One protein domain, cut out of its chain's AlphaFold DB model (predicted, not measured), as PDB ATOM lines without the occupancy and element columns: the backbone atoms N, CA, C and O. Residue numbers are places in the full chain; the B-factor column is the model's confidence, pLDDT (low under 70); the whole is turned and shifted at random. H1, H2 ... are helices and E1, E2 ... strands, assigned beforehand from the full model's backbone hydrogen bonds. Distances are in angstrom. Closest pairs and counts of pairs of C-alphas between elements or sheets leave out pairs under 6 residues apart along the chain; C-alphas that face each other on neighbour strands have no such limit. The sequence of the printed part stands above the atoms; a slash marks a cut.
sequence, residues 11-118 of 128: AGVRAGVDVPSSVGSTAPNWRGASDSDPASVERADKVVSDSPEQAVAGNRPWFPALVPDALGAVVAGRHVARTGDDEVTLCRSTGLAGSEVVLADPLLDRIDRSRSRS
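This is residues 11 to 118 of the 128 residues of an uncharacterized protein of Microbispora sp. SCL1-1 (UniProt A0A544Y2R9). Two short parallel strands, E1 and E2, lie amid helices H1, H2, H3 and long loops; from this body H4 makes a long arm, residues 100 to 118 sticking out. The printed part has 108 residues, 47 in named elements ordered H1 E1 H2 H3 E2 H4, mostly helix. It is loose, radius of gyration of the C-alphas 17.0 A, spanning 56 by 32 by 26 A.

Look first at E1, residues 46 to 49, and E2, residues 89 to 92, where N 48 and O 90 are 2.9 A apart. With H2, residues 52 to 58, and H3, residues 71 to 75, between these parallel neighbours, they form a strand-helix-strand unit. The closest C-alphas of E1 and H3 are Ser 49 and Leu 71, 5.2 A. H4, residues 97 to 118, is apart from H2 and H3.

Find H1, residues 38 to 42, from (-12.847, 15.116, 3.362). H4 runs 31.9 A to (-49.516, 42.973, 31.887), with 15 of 18 O i to N i+4 pairs within hydrogen-bond range; H1, H2 and H3 have every pair.

The printed part has no cut. H2 to H3 and H3 to E2 are long links. Residues 11 to 36, 58 to 66 and 97 to 99 are under pLDDT 70.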
ATOM      1  N   ALA A  11     -14.662  22.126  -5.019       50.78
ATOM      2  CA  ALA A  11     -14.802  23.278  -5.912       50.78
ATOM      3  C   ALA A  11     -15.451  24.527  -5.268       50.78
ATOM      4  O   ALA A  11     -15.398  25.614  -5.851       50.78
ATOM      5  N   GLY A  12     -16.089  24.381  -4.102       54.47
ATOM      6  CA  GLY A  12     -16.722  25.467  -3.353       54.47
ATOM      7  C   GLY A  12     -15.806  26.163  -2.340       54.47
ATOM      8  O   GLY A  12     -16.175  27.226  -1.841       54.47
ATOM      9  N   VAL A  13     -14.626  25.606  -2.045       57.69
ATOM     10  CA  VAL A  13     -13.677  26.172  -1.074       57.69
ATOM     11  C   VAL A  13     -12.749  27.158  -1.789       57.69
ATOM     12  O   VAL A  13     -11.970  26.778  -2.659       57.69
ATOM     13  N   ARG A  14     -12.838  28.446  -1.439       57.59
ATOM     14  CA  ARG A  14     -11.959  29.516  -1.948       57.59
ATOM     15  C   ARG A  14     -11.182  30.140  -0.792       57.59
ATOM     16  O   ARG A  14     -11.697  30.185   0.322       57.59
ATOM     17  N   ALA A  15      -9.987  30.655  -1.079       55.53
ATOM     18  CA  ALA A  15      -9.211  31.442  -0.123       55.53
ATOM     19  C   ALA A  15     -10.070  32.588   0.441       55.53
ATOM     20  O   ALA A  15     -10.782  33.265  -0.310       55.53
ATOM     21  N   GLY A  16     -10.042  32.746   1.761       51.31
ATOM     22  CA  GLY A  16     -10.791  33.769   2.487       51.31
ATOM     23  C   GLY A  16     -12.269  33.521   2.735       51.31
ATOM     24  O   GLY A  16     -12.954  34.403   3.264       51.31
ATOM     25  N   VAL A  17     -12.765  32.334   2.390       57.19
ATOM     26  CA  VAL A  17     -14.079  31.864   2.822       57.19
ATOM     27  C   VAL A  17     -13.929  31.263   4.216       57.19
ATOM     28  O   VAL A  17     -13.284  30.229   4.389       57.19
ATOM     29  N   ASP A  18     -14.580  31.872   5.206       54.72
ATOM     30  CA  ASP A  18     -14.956  31.130   6.404       54.72
ATOM     31  C   ASP A  18     -15.930  30.068   5.914       54.72
ATOM     32  O   ASP A  18     -17.016  30.424   5.464       54.72
ATOM     33  N   VAL A  19     -15.525  28.796   5.890       53.88
ATOM     34  CA  VAL A  19     -16.414  27.703   5.504       53.88
ATOM     35  C   VAL A  19     -17.193  27.373   6.760       53.88
ATOM     36  O   VAL A  19     -16.712  26.622   7.623       53.88
ATOM     37  N   PRO A  20     -18.407  27.919   6.917       47.44
ATOM     38  CA  PRO A  20     -19.224  27.532   8.018       47.44
ATOM     39  C   PRO A  20     -19.749  26.165   7.575       47.44
ATOM     40  O   PRO A  20     -20.778  26.056   6.917       47.44
ATOM     41  N   SER A  21     -19.098  25.091   8.024       48.94
ATOM     42  CA  SER A  21     -19.872  23.875   8.296       48.94
ATOM     43  C   SER A  21     -20.900  24.117   9.424       48.94
ATOM     44  O   SER A  21     -21.559  23.180   9.852       48.94
ATOM     45  N   SER A  22     -21.060  25.382   9.856       40.44
ATOM     46  CA  SER A  22     -22.168  25.997  10.576       40.44
ATOM     47  C   SER A  22     -23.259  26.591   9.655       40.44
ATOM     48  O   SER A  22     -23.704  27.722   9.830       40.44
ATOM     49  N   VAL A  23     -23.803  25.824   8.720       33.12
ATOM     50  CA  VAL A  23     -25.234  25.569   8.938       33.12
ATOM     51  C   VAL A  23     -25.189  24.557  10.066       33.12
ATOM     52  O   VAL A  23     -24.316  23.695  10.012       33.12
ATOM     53  N   GLY A  24     -26.017  24.645  11.113       36.78
ATOM     54  CA  GLY A  24     -26.139  23.482  11.997       36.78
ATOM     55  C   GLY A  24     -26.158  22.252  11.098       36.78
ATOM     56  O   GLY A  24     -26.792  22.309  10.042       36.78
ATOM     57  N   SER A  25     -25.376  21.221  11.401       40.31
ATOM     58  CA  SER A  25     -25.636  19.938  10.772       40.31
ATOM     59  C   SER A  25     -27.096  19.646  11.132       40.31
ATOM     60  O   SER A  25     -27.410  19.207  12.232       40.31
ATOM     61  N   THR A  26     -28.018  20.077  10.277       45.38
ATOM     62  CA  THR A  26     -29.393  19.623  10.210       45.38
ATOM     63  C   THR A  26     -29.374  18.258   9.550       45.38
ATOM     64  O   THR A  26     -30.306  17.480   9.737       45.38
ATOM     65  N   ALA A  27     -28.273  17.908   8.870       50.97
ATOM     66  CA  ALA A  27     -27.885  16.526   8.761       50.97
ATOM     67  C   ALA A  27     -27.657  15.934  10.158       50.97
ATOM     68  O   ALA A  27     -27.116  16.591  11.050       50.97
ATOM     69  N   PRO A  28     -28.065  14.688  10.383       53.25
ATOM     70  CA  PRO A  28     -27.987  14.112  11.705       53.25
ATOM     71  C   PRO A  28     -26.553  14.073  12.243       53.25
ATOM     72  O   PRO A  28     -25.651  13.610  11.554       53.25
ATOM     73  N   ASN A  29     -26.352  14.429  13.511       61.09
ATOM     74  CA  ASN A  29     -25.069  14.271  14.213       61.09
ATOM     75  C   ASN A  29     -24.785  12.810  14.620       61.09
ATOM     76  O   ASN A  29     -24.115  12.542  15.619       61.09
ATOM     77  N   TRP A  30     -25.322  11.842  13.872       62.31
ATOM     78  CA  TRP A  30     -25.031  10.432  14.086       62.31
ATOM     79  C   TRP A  30     -23.575  10.144  13.724       62.31
ATOM     80  O   TRP A  30     -22.987  10.785  12.853       62.31
ATOM     81  N   ARG A  31     -22.993   9.133  14.371       62.16
ATOM     82  CA  ARG A  31     -21.634   8.679  14.054       62.16
ATOM     83  C   ARG A  31     -21.496   8.407  12.553       62.16
ATOM     84  O   ARG A  31     -22.262   7.620  12.001       62.16
ATOM     85  N   GLY A  32     -20.494   9.022  11.925       61.50
ATOM     86  CA  GLY A  32     -20.171   8.828  10.508       61.50
ATOM     87  C   GLY A  32     -20.991   9.662   9.517       61.50
ATOM     88  O   GLY A  32     -20.762   9.535   8.316       61.50
ATOM     89  N   ALA A  33     -21.911  10.507   9.987       63.25
ATOM     90  CA  ALA A  33     -22.594  11.490   9.153       63.25
ATOM     91  C   ALA A  33     -21.785  12.791   9.075       63.25
ATOM     92  O   ALA A  33     -21.239  13.268  10.076       63.25
ATOM     93  N   SER A  34     -21.702  13.365   7.876       67.38
ATOM     94  CA  SER A  34     -21.129  14.690   7.660       67.38
ATOM     95  C   SER A  34     -21.464  15.213   6.260       67.38
ATOM     96  O   SER A  34     -21.608  14.437   5.312       67.38
ATOM     97  N   ASP A  35     -21.572  16.536   6.156       68.25
ATOM     98  CA  ASP A  35     -22.045  17.257   4.965       68.25
ATOM     99  C   ASP A  35     -20.913  17.837   4.109       68.25
ATOM    100  O   ASP A  35     -21.154  18.432   3.054       68.25
ATOM    101  N   SER A  36     -19.674  17.689   4.574       66.62
ATOM    102  CA  SER A  36     -18.477  18.165   3.880       66.62
ATOM    103  C   SER A  36     -17.875  17.076   2.983       66.62
ATOM    104  O   SER A  36     -18.268  15.915   3.010       66.62
ATOM    105  N   ASP A  37     -16.897  17.423   2.166       70.25
ATOM    106  CA  ASP A  37     -16.015  16.447   1.531       70.25
ATOM    107  C   ASP A  37     -14.707  16.375   2.339       70.25
ATOM    108  O   ASP A  37     -14.213  17.438   2.725       70.25
ATOM    109  N   PRO A  38     -14.112  15.197   2.625       71.94
ATOM    110  CA  PRO A  38     -12.847  15.116   3.362       71.94
ATOM    111  C   PRO A  38     -11.732  16.002   2.789       71.94
ATOM    112  O   PRO A  38     -11.034  16.662   3.551       71.94
ATOM    113  N   ALA A  39     -11.651  16.135   1.460       72.94
ATOM    114  CA  ALA A  39     -10.703  17.035   0.799       72.94
ATOM    115  C   ALA A  39     -10.908  18.520   1.168       72.94
ATOM    116  O   ALA A  39      -9.960  19.296   1.176       72.94
ATOM    117  N   SER A  40     -12.136  18.932   1.501       70.25
ATOM    118  CA  SER A  40     -12.420  20.293   1.987       70.25
ATOM    119  C   SER A  40     -11.968  20.489   3.434       70.25
ATOM    120  O   SER A  40     -11.533  21.578   3.794       70.25
ATOM    121  N   VAL A  41     -12.043  19.440   4.260       72.88
ATOM    122  CA  VAL A  41     -11.569  19.471   5.652       72.88
ATOM    123  C   VAL A  41     -10.042  19.508   5.706       72.88
ATOM    124  O   VAL A  41      -9.478  20.222   6.529       72.88
ATOM    125  N   GLU A  42      -9.368  18.800   4.799       77.69
ATOM    126  CA  GLU A  42      -7.902  18.789   4.691       77.69
ATOM    127  C   GLU A  42      -7.299  20.144   4.288       77.69
ATOM    128  O   GLU A  42      -6.129  20.388   4.565       77.69
ATOM    129  N   ARG A  43      -8.080  21.037   3.667       78.00
ATOM    130  CA  ARG A  43      -7.634  22.394   3.298       78.00
ATOM    131  C   ARG A  43      -7.905  23.457   4.353       78.00
ATOM    132  O   ARG A  43      -7.621  24.621   4.101       78.00
ATOM    133  N   ALA A  44      -8.494  23.093   5.486       79.62
ATOM    134  CA  ALA A  44      -8.710  24.051   6.555       79.62
ATOM    135  C   ALA A  44      -7.373  24.397   7.225       79.62
ATOM    136  O   ALA A  44      -6.716  23.525   7.793       79.62
ATOM    137  N   ASP A  45      -7.006  25.676   7.215       82.69
ATOM    138  CA  ASP A  45      -5.851  26.198   7.955       82.69
ATOM    139  C   ASP A  45      -6.134  26.235   9.462       82.69
ATOM    140  O   ASP A  45      -5.236  26.083  10.296       82.69
ATOM    141  N   LYS A  46      -7.411  26.416   9.820       81.44
ATOM    142  CA  LYS A  46      -7.904  26.442  11.200       81.44
ATOM    143  C   LYS A  46      -9.162  25.604  11.346       81.44
ATOM    144  O   LYS A  46     -10.105  25.738  10.568       81.44
ATOM    145  N   VAL A  47      -9.213  24.798  12.404       82.44
ATOM    146  CA  VAL A  47     -10.419  24.069  12.804       82.44
ATOM    147  C   VAL A  47     -10.777  24.454  14.229       82.44
ATOM    148  O   VAL A  47      -9.967  24.300  15.141       82.44
ATOM    149  N   VAL A  48     -12.002  24.926  14.426       85.00
ATOM    150  CA  VAL A  48     -12.559  25.237  15.746       85.00
ATOM    151  C   VAL A  48     -13.793  24.386  16.006       85.00
ATOM    152  O   VAL A  48     -14.510  24.014  15.074       85.00
ATOM    153  N   SER A  49     -14.050  24.067  17.270       84.56
ATOM    154  CA  SER A  49     -15.231  23.304  17.678       84.56
ATOM    155  C   SER A  49     -15.846  23.855  18.958       84.56
ATOM    156  O   SER A  49     -15.127  24.269  19.870       84.56
ATOM    157  N   ASP A  50     -17.177  23.826  19.047       84.38
ATOM    158  CA  ASP A  50     -17.880  24.063  20.314       84.38
ATOM    159  C   ASP A  50     -17.496  23.003  21.359       84.38
ATOM    160  O   ASP A  50     -17.302  23.330  22.527       84.38
ATOM    161  N   SER A  51     -17.271  21.766  20.917       84.81
ATOM    162  CA  SER A  51     -16.845  20.635  21.733       84.81
ATOM    163  C   SER A  51     -15.770  19.816  21.011       84.81
ATOM    164  O   SER A  51     -16.084  18.917  20.218       84.81
ATOM    165  N   PRO A  52     -14.473  20.112  21.228       85.69
ATOM    166  CA  PRO A  52     -13.380  19.376  20.593       85.69
ATOM    167  C   PRO A  52     -13.439  17.865  20.844       85.69
ATOM    168  O   PRO A  52     -13.300  17.070  19.916       85.69
ATOM    169  N   GLU A  53     -13.728  17.463  22.082       84.50
ATOM    170  CA  GLU A  53     -13.809  16.053  22.470       84.50
ATOM    171  C   GLU A  53     -14.941  15.316  21.736       84.50
ATOM    172  O   GLU A  53     -14.724  14.227  21.196       84.50
ATOM    173  N   GLN A  54     -16.135  15.916  21.641       80.00
ATOM    174  CA  GLN A  54     -17.265  15.309  20.925       80.00
ATOM    175  C   GLN A  54     -17.036  15.287  19.410       80.00
ATOM    176  O   GLN A  54     -17.374  14.294  18.757       80.00
ATOM    177  N   ALA A  55     -16.415  16.330  18.850       77.94
ATOM    178  CA  ALA A  55     -16.068  16.385  17.433       77.94
ATOM    179  C   ALA A  55     -15.105  15.250  17.040       77.94
ATOM    180  O   ALA A  55     -15.337  14.559  16.043       77.94
ATOM    181  N   VAL A  56     -14.082  14.988  17.861       78.12
ATOM    182  CA  VAL A  56     -13.122  13.893  17.643       78.12
ATOM    183  C   VAL A  56     -13.769  12.521  17.859       78.12
ATOM    184  O   VAL A  56     -13.532  11.589  17.085       78.12
ATOM    185  N   ALA A  57     -14.607  12.369  18.886       76.56
ATOM    186  CA  ALA A  57     -15.247  11.094  19.212       76.56
ATOM    187  C   ALA A  57     -16.295  10.646  18.174       76.56
ATOM    188  O   ALA A  57     -16.531   9.441  18.026       76.56
ATOM    189  N   GLY A  58     -16.930  11.594  17.475       63.44
ATOM    190  CA  GLY A  58     -18.028  11.345  16.538       63.44
ATOM    191  C   GLY A  58     -17.620  10.992  15.102       63.44
ATOM    192  O   GLY A  58     -18.398  10.319  14.426       63.44
ATOM    193  N   ASN A  59     -16.427  11.394  14.636       60.06
ATOM    194  CA  ASN A  59     -16.137  11.482  13.192       60.06
ATOM    195  C   ASN A  59     -14.722  11.041  12.763       60.06
ATOM    196  O   ASN A  59     -14.074  11.670  11.928       60.06
ATOM    197  N   ARG A  60     -14.231   9.912  13.285       53.00
ATOM    198  CA  ARG A  60     -12.839   9.473  13.062       53.00
ATOM    199  C   ARG A  60     -12.335   9.229  11.618       53.00
ATOM    200  O   ARG A  60     -11.118   9.197  11.496       53.00
ATOM    201  N   PRO A  61     -13.126   9.124  10.529       54.25
ATOM    202  CA  PRO A  61     -12.537   9.203   9.186       54.25
ATOM    203  C   PRO A  61     -12.368  10.634   8.641       54.25
ATOM    204  O   PRO A  61     -11.756  10.793   7.595       54.25
ATOM    205  N   TRP A  62     -12.921  11.664   9.294       56.66
ATOM    206  CA  TRP A  62     -13.084  13.004   8.703       56.66
ATOM    207  C   TRP A  62     -12.141  14.070   9.268       56.66
ATOM    208  O   TRP A  62     -11.899  15.068   8.602       56.66
ATOM    209  N   PHE A  63     -11.577  13.845  10.457       62.62
ATOM    210  CA  PHE A  63     -10.579  14.725  11.081       62.62
ATOM    211  C   PHE A  63      -9.259  13.986  11.359       62.62
ATOM    212  O   PHE A  63      -8.824  13.929  12.510       62.62
ATOM    213  N   PRO A  64      -8.621  13.341  10.365       57.19
ATOM    214  CA  PRO A  64      -7.470  12.489  10.646       57.19
ATOM    215  C   PRO A  64      -6.207  13.257  11.085       57.19
ATOM    216  O   PRO A  64      -5.311  12.621  11.635       57.19
ATOM    217  N   ALA A  65      -6.128  14.585  10.895       60.12
ATOM    218  CA  ALA A  65      -4.890  15.345  11.125       60.12
ATOM    219  C   ALA A  65      -4.986  16.560  12.076       60.12
ATOM    220  O   ALA A  65      -3.979  16.908  12.687       60.12
ATOM    221  N   LEU A  66      -6.153  17.200  12.236       65.31
ATOM    222  CA  LEU A  66      -6.282  18.449  13.005       65.31
ATOM    223  C   LEU A  66      -7.141  18.250  14.258       65.31
ATOM    224  O   LEU A  66      -8.320  17.903  14.172       65.31
ATOM    225  N   VAL A  67      -6.538  18.488  15.426       77.56
ATOM    226  CA  VAL A  67      -7.264  18.607  16.697       77.56
ATOM    227  C   VAL A  67      -7.888  20.004  16.734       77.56
ATOM    228  O   VAL A  67      -7.141  20.979  16.675       77.56
ATOM    229  N   PRO A  68      -9.223  20.127  16.801       83.56
ATOM    230  CA  PRO A  68      -9.872  21.428  16.777       83.56
ATOM    231  C   PRO A  68      -9.593  22.222  18.054       83.56
ATOM    232  O   PRO A  68      -9.684  21.687  19.162       83.56
ATOM    233  N   ASP A  69      -9.339  23.518  17.898       87.88
ATOM    234  CA  ASP A  69      -9.310  24.456  19.015       87.88
ATOM    235  C   ASP A  69     -10.714  24.629  19.610       87.88
ATOM    236  O   ASP A  69     -11.732  24.602  18.908       87.88
ATOM    237  N   ALA A  70     -10.788  24.846  20.923       88.94
ATOM    238  CA  ALA A  70     -12.056  25.153  21.573       88.94
ATOM    239  C   ALA A  70     -12.550  26.543  21.137       88.94
ATOM    240  O   ALA A  70     -11.897  27.555  21.405       88.94
ATOM    241  N   LEU A  71     -13.746  26.614  20.549       87.75
ATOM    242  CA  LEU A  71     -14.370  27.863  20.097       87.75
ATOM    243  C   LEU A  71     -14.463  28.892  21.235       87.75
ATOM    244  O   LEU A  71     -14.194  30.072  21.036       87.75
ATOM    245  N   GLY A  72     -14.755  28.448  22.461       87.06
ATOM    246  CA  GLY A  72     -14.774  29.325  23.634       87.06
ATOM    247  C   GLY A  72     -13.405  29.920  23.998       87.06
ATOM    248  O   GLY A  72     -13.343  31.017  24.546       87.06
ATOM    249  N   ALA A  73     -12.297  29.235  23.693       88.62
ATOM    250  CA  ALA A  73     -10.951  29.774  23.895       88.62
ATOM    251  C   ALA A  73     -10.596  30.823  22.834       88.62
ATOM    252  O   ALA A  73      -9.975  31.830  23.169       88.62
ATOM    253  N   VAL A  74     -11.050  30.621  21.596       89.44
ATOM    254  CA  VAL A  74     -10.946  31.601  20.507       89.44
ATOM    255  C   VAL A  74     -11.742  32.868  20.823       89.44
ATOM    256  O   VAL A  74     -11.185  33.962  20.812       89.44
ATOM    257  N   VAL A  75     -13.021  32.731  21.186       87.62
ATOM    258  CA  VAL A  75     -13.892  33.872  21.532       87.62
ATOM    259  C   VAL A  75     -13.350  34.648  22.736       87.62
ATOM    260  O   VAL A  75     -13.451  35.869  22.786       87.62
ATOM    261  N   ALA A  76     -12.727  33.956  23.691       89.50
ATOM    262  CA  ALA A  76     -12.092  34.585  24.846       89.50
ATOM    263  C   ALA A  76     -10.694  35.174  24.559       89.50
ATOM    264  O   ALA A  76     -10.026  35.606  25.498       89.50
ATOM    265  N   GLY A  77     -10.214  35.140  23.310       90.00
ATOM    266  CA  GLY A  77      -8.900  35.658  22.917       90.00
ATOM    267  C   GLY A  77      -7.708  34.859  23.453       90.00
ATOM    268  O   GLY A  77      -6.580  35.340  23.416       90.00
ATOM    269  N   ARG A  78      -7.933  33.646  23.973       91.62
ATOM    270  CA  ARG A  78      -6.860  32.766  24.466       91.62
ATOM    271  C   ARG A  78      -6.177  32.001  23.339       91.62
ATOM    272  O   ARG A  78      -5.029  31.603  23.493       91.62
ATOM    273  N   HIS A  79      -6.898  31.752  22.249       87.88
ATOM    274  CA  HIS A  79      -6.394  31.086  21.052       87.88
ATOM    275  C   HIS A  79      -6.614  32.000  19.848       87.88
ATOM    276  O   HIS A  79      -7.639  32.675  19.746       87.88
ATOM    277  N   VAL A  80      -5.644  32.017  18.939       85.19
ATOM    278  CA  VAL A  80      -5.708  32.819  17.718       85.19
ATOM    279  C   VAL A  80      -6.500  32.049  16.661       85.19
ATOM    280  O   VAL A  80      -6.149  30.915  16.340       85.19
ATOM    281  N   ALA A  81      -7.557  32.669  16.133       79.12
ATOM    282  CA  ALA A  81      -8.323  32.141  15.006       79.12
ATOM    283  C   ALA A  81      -7.651  32.505  13.673       79.12
ATOM    284  O   ALA A  81      -6.471  32.219  13.482       79.12
ATOM    285  N   ARG A  82      -8.399  33.132  12.765       83.88
ATOM    286  CA  ARG A  82      -7.912  33.625  11.483       83.88
ATOM    287  C   ARG A  82      -6.970  34.817  11.677       83.88
ATOM    288  O   ARG A  82      -7.280  35.737  12.437       83.88
ATOM    289  N   THR A  83      -5.833  34.793  10.995       85.12
ATOM    290  CA  THR A  83      -4.793  35.833  10.981       85.12
ATOM    291  C   THR A  83      -4.575  36.458   9.607       85.12
ATOM    292  O   THR A  83      -4.004  37.546   9.532       85.12
ATOM    293  N   GLY A  84      -5.052  35.809   8.542       80.81
ATOM    294  CA  GLY A  84      -4.906  36.266   7.161       80.81
ATOM    295  C   GLY A  84      -6.189  36.109   6.353       80.81
ATOM    296  O   GLY A  84      -7.036  35.263   6.644       80.81
ATOM    297  N   ASP A  85      -6.344  36.940   5.324       80.25
ATOM    298  CA  ASP A  85      -7.516  36.884   4.451       80.25
ATOM    299  C   ASP A  85      -7.508  35.668   3.520       80.25
ATOM    300  O   ASP A  85      -8.541  35.349   2.952       80.25
ATOM    301  N   ASP A  86      -6.383  34.987   3.369       80.25
ATOM    302  CA  ASP A  86      -6.193  33.793   2.553       80.25
ATOM    303  C   ASP A  86      -6.537  32.487   3.280       80.25
ATOM    304  O   ASP A  86      -6.834  31.492   2.618       80.25
ATOM    305  N   GLU A  87      -6.580  32.509   4.614       80.56
ATOM    306  CA  GLU A  87      -6.848  31.330   5.440       80.56
ATOM    307  C   GLU A  87      -8.304  30.846   5.334       80.56
ATOM    308  O   GLU A  87      -9.267  31.623   5.364       80.56
ATOM    309  N   VAL A  88      -8.463  29.527   5.284       79.56
ATOM    310  CA  VAL A  88      -9.740  28.818   5.350       79.56
ATOM    311  C   VAL A  88      -9.975  28.350   6.784       79.56
ATOM    312  O   VAL A  88      -9.239  27.522   7.324       79.56
ATOM    313  N   THR A  89     -11.048  28.843   7.402       79.69
ATOM    314  CA  THR A  89     -11.465  28.414   8.745       79.69
ATOM    315  C   THR A  89     -12.670  27.482   8.669       79.69
ATOM    316  O   THR A  89     -13.663  27.791   8.009       79.69
ATOM    317  N   LEU A  90     -12.604  26.360   9.388       80.19
ATOM    318  CA  LEU A  90     -13.688  25.395   9.548       80.19
ATOM    319  C   LEU A  90     -14.209  25.420  10.990       80.19
ATOM    320  O   LEU A  90     -13.471  25.148  11.935       80.19
ATOM    321  N   CYS A  91     -15.505  25.674  11.163       80.62
ATOM    322  CA  CYS A  91     -16.165  25.584  12.467       80.62
ATOM    323  C   CYS A  91     -17.048  24.336  12.548       80.62
ATOM    324  O   CYS A  91     -18.128  24.309  11.957       80.62
ATOM    325  N   ARG A  92     -16.622  23.318  13.308       78.31
ATOM    326  CA  ARG A  92     -17.431  22.123  13.573       78.31
ATOM    327  C   ARG A  92     -18.287  22.336  14.817       78.31
ATOM    328  O   ARG A  92     -17.787  22.266  15.931       78.31
ATOM    329  N   SER A  93     -19.591  22.514  14.634       78.44
ATOM    330  CA  SER A  93     -20.535  22.462  15.754       78.44
ATOM    331  C   SER A  93     -21.051  21.041  15.973       78.44
ATOM    332  O   SER A  93     -21.363  20.315  15.024       78.44
ATOM    333  N   THR A  94     -21.124  20.643  17.236       75.75
ATOM    334  CA  THR A  94     -21.739  19.392  17.699       75.75
ATOM    335  C   THR A  94     -23.042  19.619  18.456       75.75
ATOM    336  O   THR A  94     -23.784  18.658  18.666       75.75
ATOM    337  N   GLY A  95     -23.353  20.871  18.802       73.38
ATOM    338  CA  GLY A  95     -24.498  21.215  19.634       73.38
ATOM    339  C   GLY A  95     -24.179  20.945  21.099       73.38
ATOM    340  O   GLY A  95     -24.344  19.834  21.601       73.38
ATOM    341  N   LEU A  96     -23.707  21.976  21.797       70.88
ATOM    342  CA  LEU A  96     -23.551  21.930  23.243       70.88
ATOM    343  C   LEU A  96     -24.862  22.327  23.914       70.88
ATOM    344  O   LEU A  96     -25.283  23.466  23.744       70.88
ATOM    345  N   ALA A  97     -25.372  21.458  24.794       64.75
ATOM    346  CA  ALA A  97     -26.551  21.697  25.640       64.75
ATOM    347  C   ALA A  97     -26.494  22.998  26.482       64.75
ATOM    348  O   ALA A  97     -27.489  23.420  27.066       64.75
ATOM    349  N   GLY A  98     -25.314  23.617  26.611       63.28
ATOM    350  CA  GLY A  98     -25.140  24.899  27.295       63.28
ATOM    351  C   GLY A  98     -25.596  26.106  26.472       63.28
ATOM    352  O   GLY A  98     -25.964  27.125  27.054       63.28
ATOM    353  N   SER A  99     -25.607  26.010  25.140       66.94
ATOM    354  CA  SER A  99     -26.041  27.114  24.276       66.94
ATOM    355  C   SER A  99     -27.536  27.401  24.435       66.94
ATOM    356  O   SER A  99     -27.949  28.558  24.506       66.94
ATOM    357  N   GLU A 100     -28.339  26.357  24.618       76.44
ATOM    358  CA  GLU A 100     -29.772  26.432  24.871       76.44
ATOM    359  C   GLU A 100     -30.064  27.068  26.229       76.44
ATOM    360  O   GLU A 100     -30.988  27.867  26.330       76.44
ATOM    361  N   VAL A 101     -29.258  26.779  27.257       77.56
ATOM    362  CA  VAL A 101     -29.408  27.382  28.592       77.56
ATOM    363  C   VAL A 101     -29.072  28.873  28.563       77.56
ATOM    364  O   VAL A 101     -29.846  29.682  29.074       77.56
ATOM    365  N   VAL A 102     -27.966  29.252  27.912       80.06
ATOM    366  CA  VAL A 102     -27.554  30.661  27.753       80.06
ATOM    367  C   VAL A 102     -28.599  31.473  26.982       80.06
ATOM    368  O   VAL A 102     -28.774  32.658  27.255       80.06
ATOM    369  N   LEU A 103     -29.310  30.856  26.035       81.88
ATOM    370  CA  LEU A 103     -30.406  31.506  25.315       81.88
ATOM    371  C   LEU A 103     -31.714  31.515  26.116       81.88
ATOM    372  O   LEU A 103     -32.439  32.510  26.084       81.88
ATOM    373  N   ALA A 104     -32.028  30.426  26.818       84.81
ATOM    374  CA  ALA A 104     -33.274  30.277  27.561       84.81
ATOM    375  C   ALA A 104     -33.382  31.282  28.709       84.81
ATOM    376  O   ALA A 104     -34.447  31.868  28.883       84.81
ATOM    377  N   ASP A 105     -32.298  31.527  29.444       88.19
ATOM    378  CA  ASP A 105     -32.283  32.427  30.601       88.19
ATOM    379  C   ASP A 105     -32.797  33.851  30.279       88.19
ATOM    380  O   ASP A 105     -33.855  34.225  30.789       88.19
ATOM    381  N   PRO A 106     -32.203  34.622  29.342       89.81
ATOM    382  CA  PRO A 106     -32.691  35.963  29.007       89.81
ATOM    383  C   PRO A 106     -34.093  35.965  28.374       89.81
ATOM    384  O   PRO A 106     -34.816  36.966  28.458       89.81
ATOM    385  N   LEU A 107     -34.485  34.866  27.720       91.62
ATOM    386  CA  LEU A 107     -35.824  34.690  27.153       91.62
ATOM    387  C   LEU A 107     -36.877  34.529  28.252       91.62
ATOM    388  O   LEU A 107     -37.897  35.220  28.211       91.62
ATOM    389  N   LEU A 108     -36.621  33.668  29.237       92.88
ATOM    390  CA  LEU A 108     -37.484  33.465  30.402       92.88
ATOM    391  C   LEU A 108     -37.624  34.765  31.199       92.88
ATOM    392  O   LEU A 108     -38.737  35.223  31.455       92.88
ATOM    393  N   ASP A 109     -36.507  35.445  31.428       92.44
ATOM    394  CA  ASP A 109     -36.438  36.761  32.058       92.44
ATOM    395  C   ASP A 109     -37.326  37.808  31.365       92.44
ATOM    396  O   ASP A 109     -38.027  38.616  31.989       92.44
ATOM    397  N   ARG A 110     -37.302  37.825  30.027       92.62
ATOM    398  CA  ARG A 110     -38.119  38.741  29.222       92.62
ATOM    399  C   ARG A 110     -39.602  38.395  29.313       92.62
ATOM    400  O   ARG A 110     -40.426  39.314  29.354       92.62
ATOM    401  N   ILE A 111     -39.939  37.108  29.338       92.50
ATOM    402  CA  ILE A 111     -41.314  36.623  29.493       92.50
ATOM    403  C   ILE A 111     -41.862  37.045  30.856       92.50
ATOM    404  O   ILE A 111     -42.938  37.647  30.905       92.50
ATOM    405  N   ASP A 112     -41.117  36.836  31.936       92.38
ATOM    406  CA  ASP A 112     -41.555  37.212  33.281       92.38
ATOM    407  C   ASP A 112     -41.771  38.721  33.401       92.38
ATOM    408  O   ASP A 112     -42.855  39.162  33.793       92.38
ATOM    409  N   ARG A 113     -40.825  39.537  32.915       89.62
ATOM    410  CA  ARG A 113     -40.996  41.001  32.866       89.62
ATOM    411  C   ARG A 113     -42.222  41.429  32.060       89.62
ATOM    412  O   ARG A 113     -42.890  42.394  32.430       89.62
ATOM    413  N   SER A 114     -42.523  40.749  30.952       87.88
ATOM    414  CA  SER A 114     -43.714  41.055  30.149       87.88
ATOM    415  C   SER A 114     -45.009  40.727  30.896       87.88
ATOM    416  O   SER A 114     -45.922  41.547  30.904       87.88
ATOM    417  N   ARG A 115     -45.060  39.593  31.606       83.69
ATOM    418  CA  ARG A 115     -46.216  39.169  32.407       83.69
ATOM    419  C   ARG A 115     -46.462  40.102  33.589       83.69
ATOM    420  O   ARG A 115     -47.603  40.496  33.816       83.69
ATOM    421  N   SER A 116     -45.407  40.522  34.287       81.06
ATOM    422  CA  SER A 116     -45.518  41.484  35.392       81.06
ATOM    423  C   SER A 116     -46.033  42.851  34.934       81.06
ATOM    424  O   SER A 116     -46.759  43.510  35.671       81.06
ATOM    425  N   ARG A 117     -45.709  43.278  33.705       72.06
ATOM    426  CA  ARG A 117     -46.224  44.532  33.122       72.06
ATOM    427  C   ARG A 117     -47.683  44.424  32.685       72.06
ATOM    428  O   ARG A 117     -48.408  45.406  32.800       72.06
ATOM    429  N   SER A 118     -48.115  43.250  32.233       72.56
ATOM    430  CA  SER A 118     -49.516  42.973  31.887       72.56
ATOM    431  C   SER A 118     -50.428  42.859  33.117       72.56
ATOM    432  O   SER A 118     -51.626  43.088  33.003       72.56
TER     433      SER A 118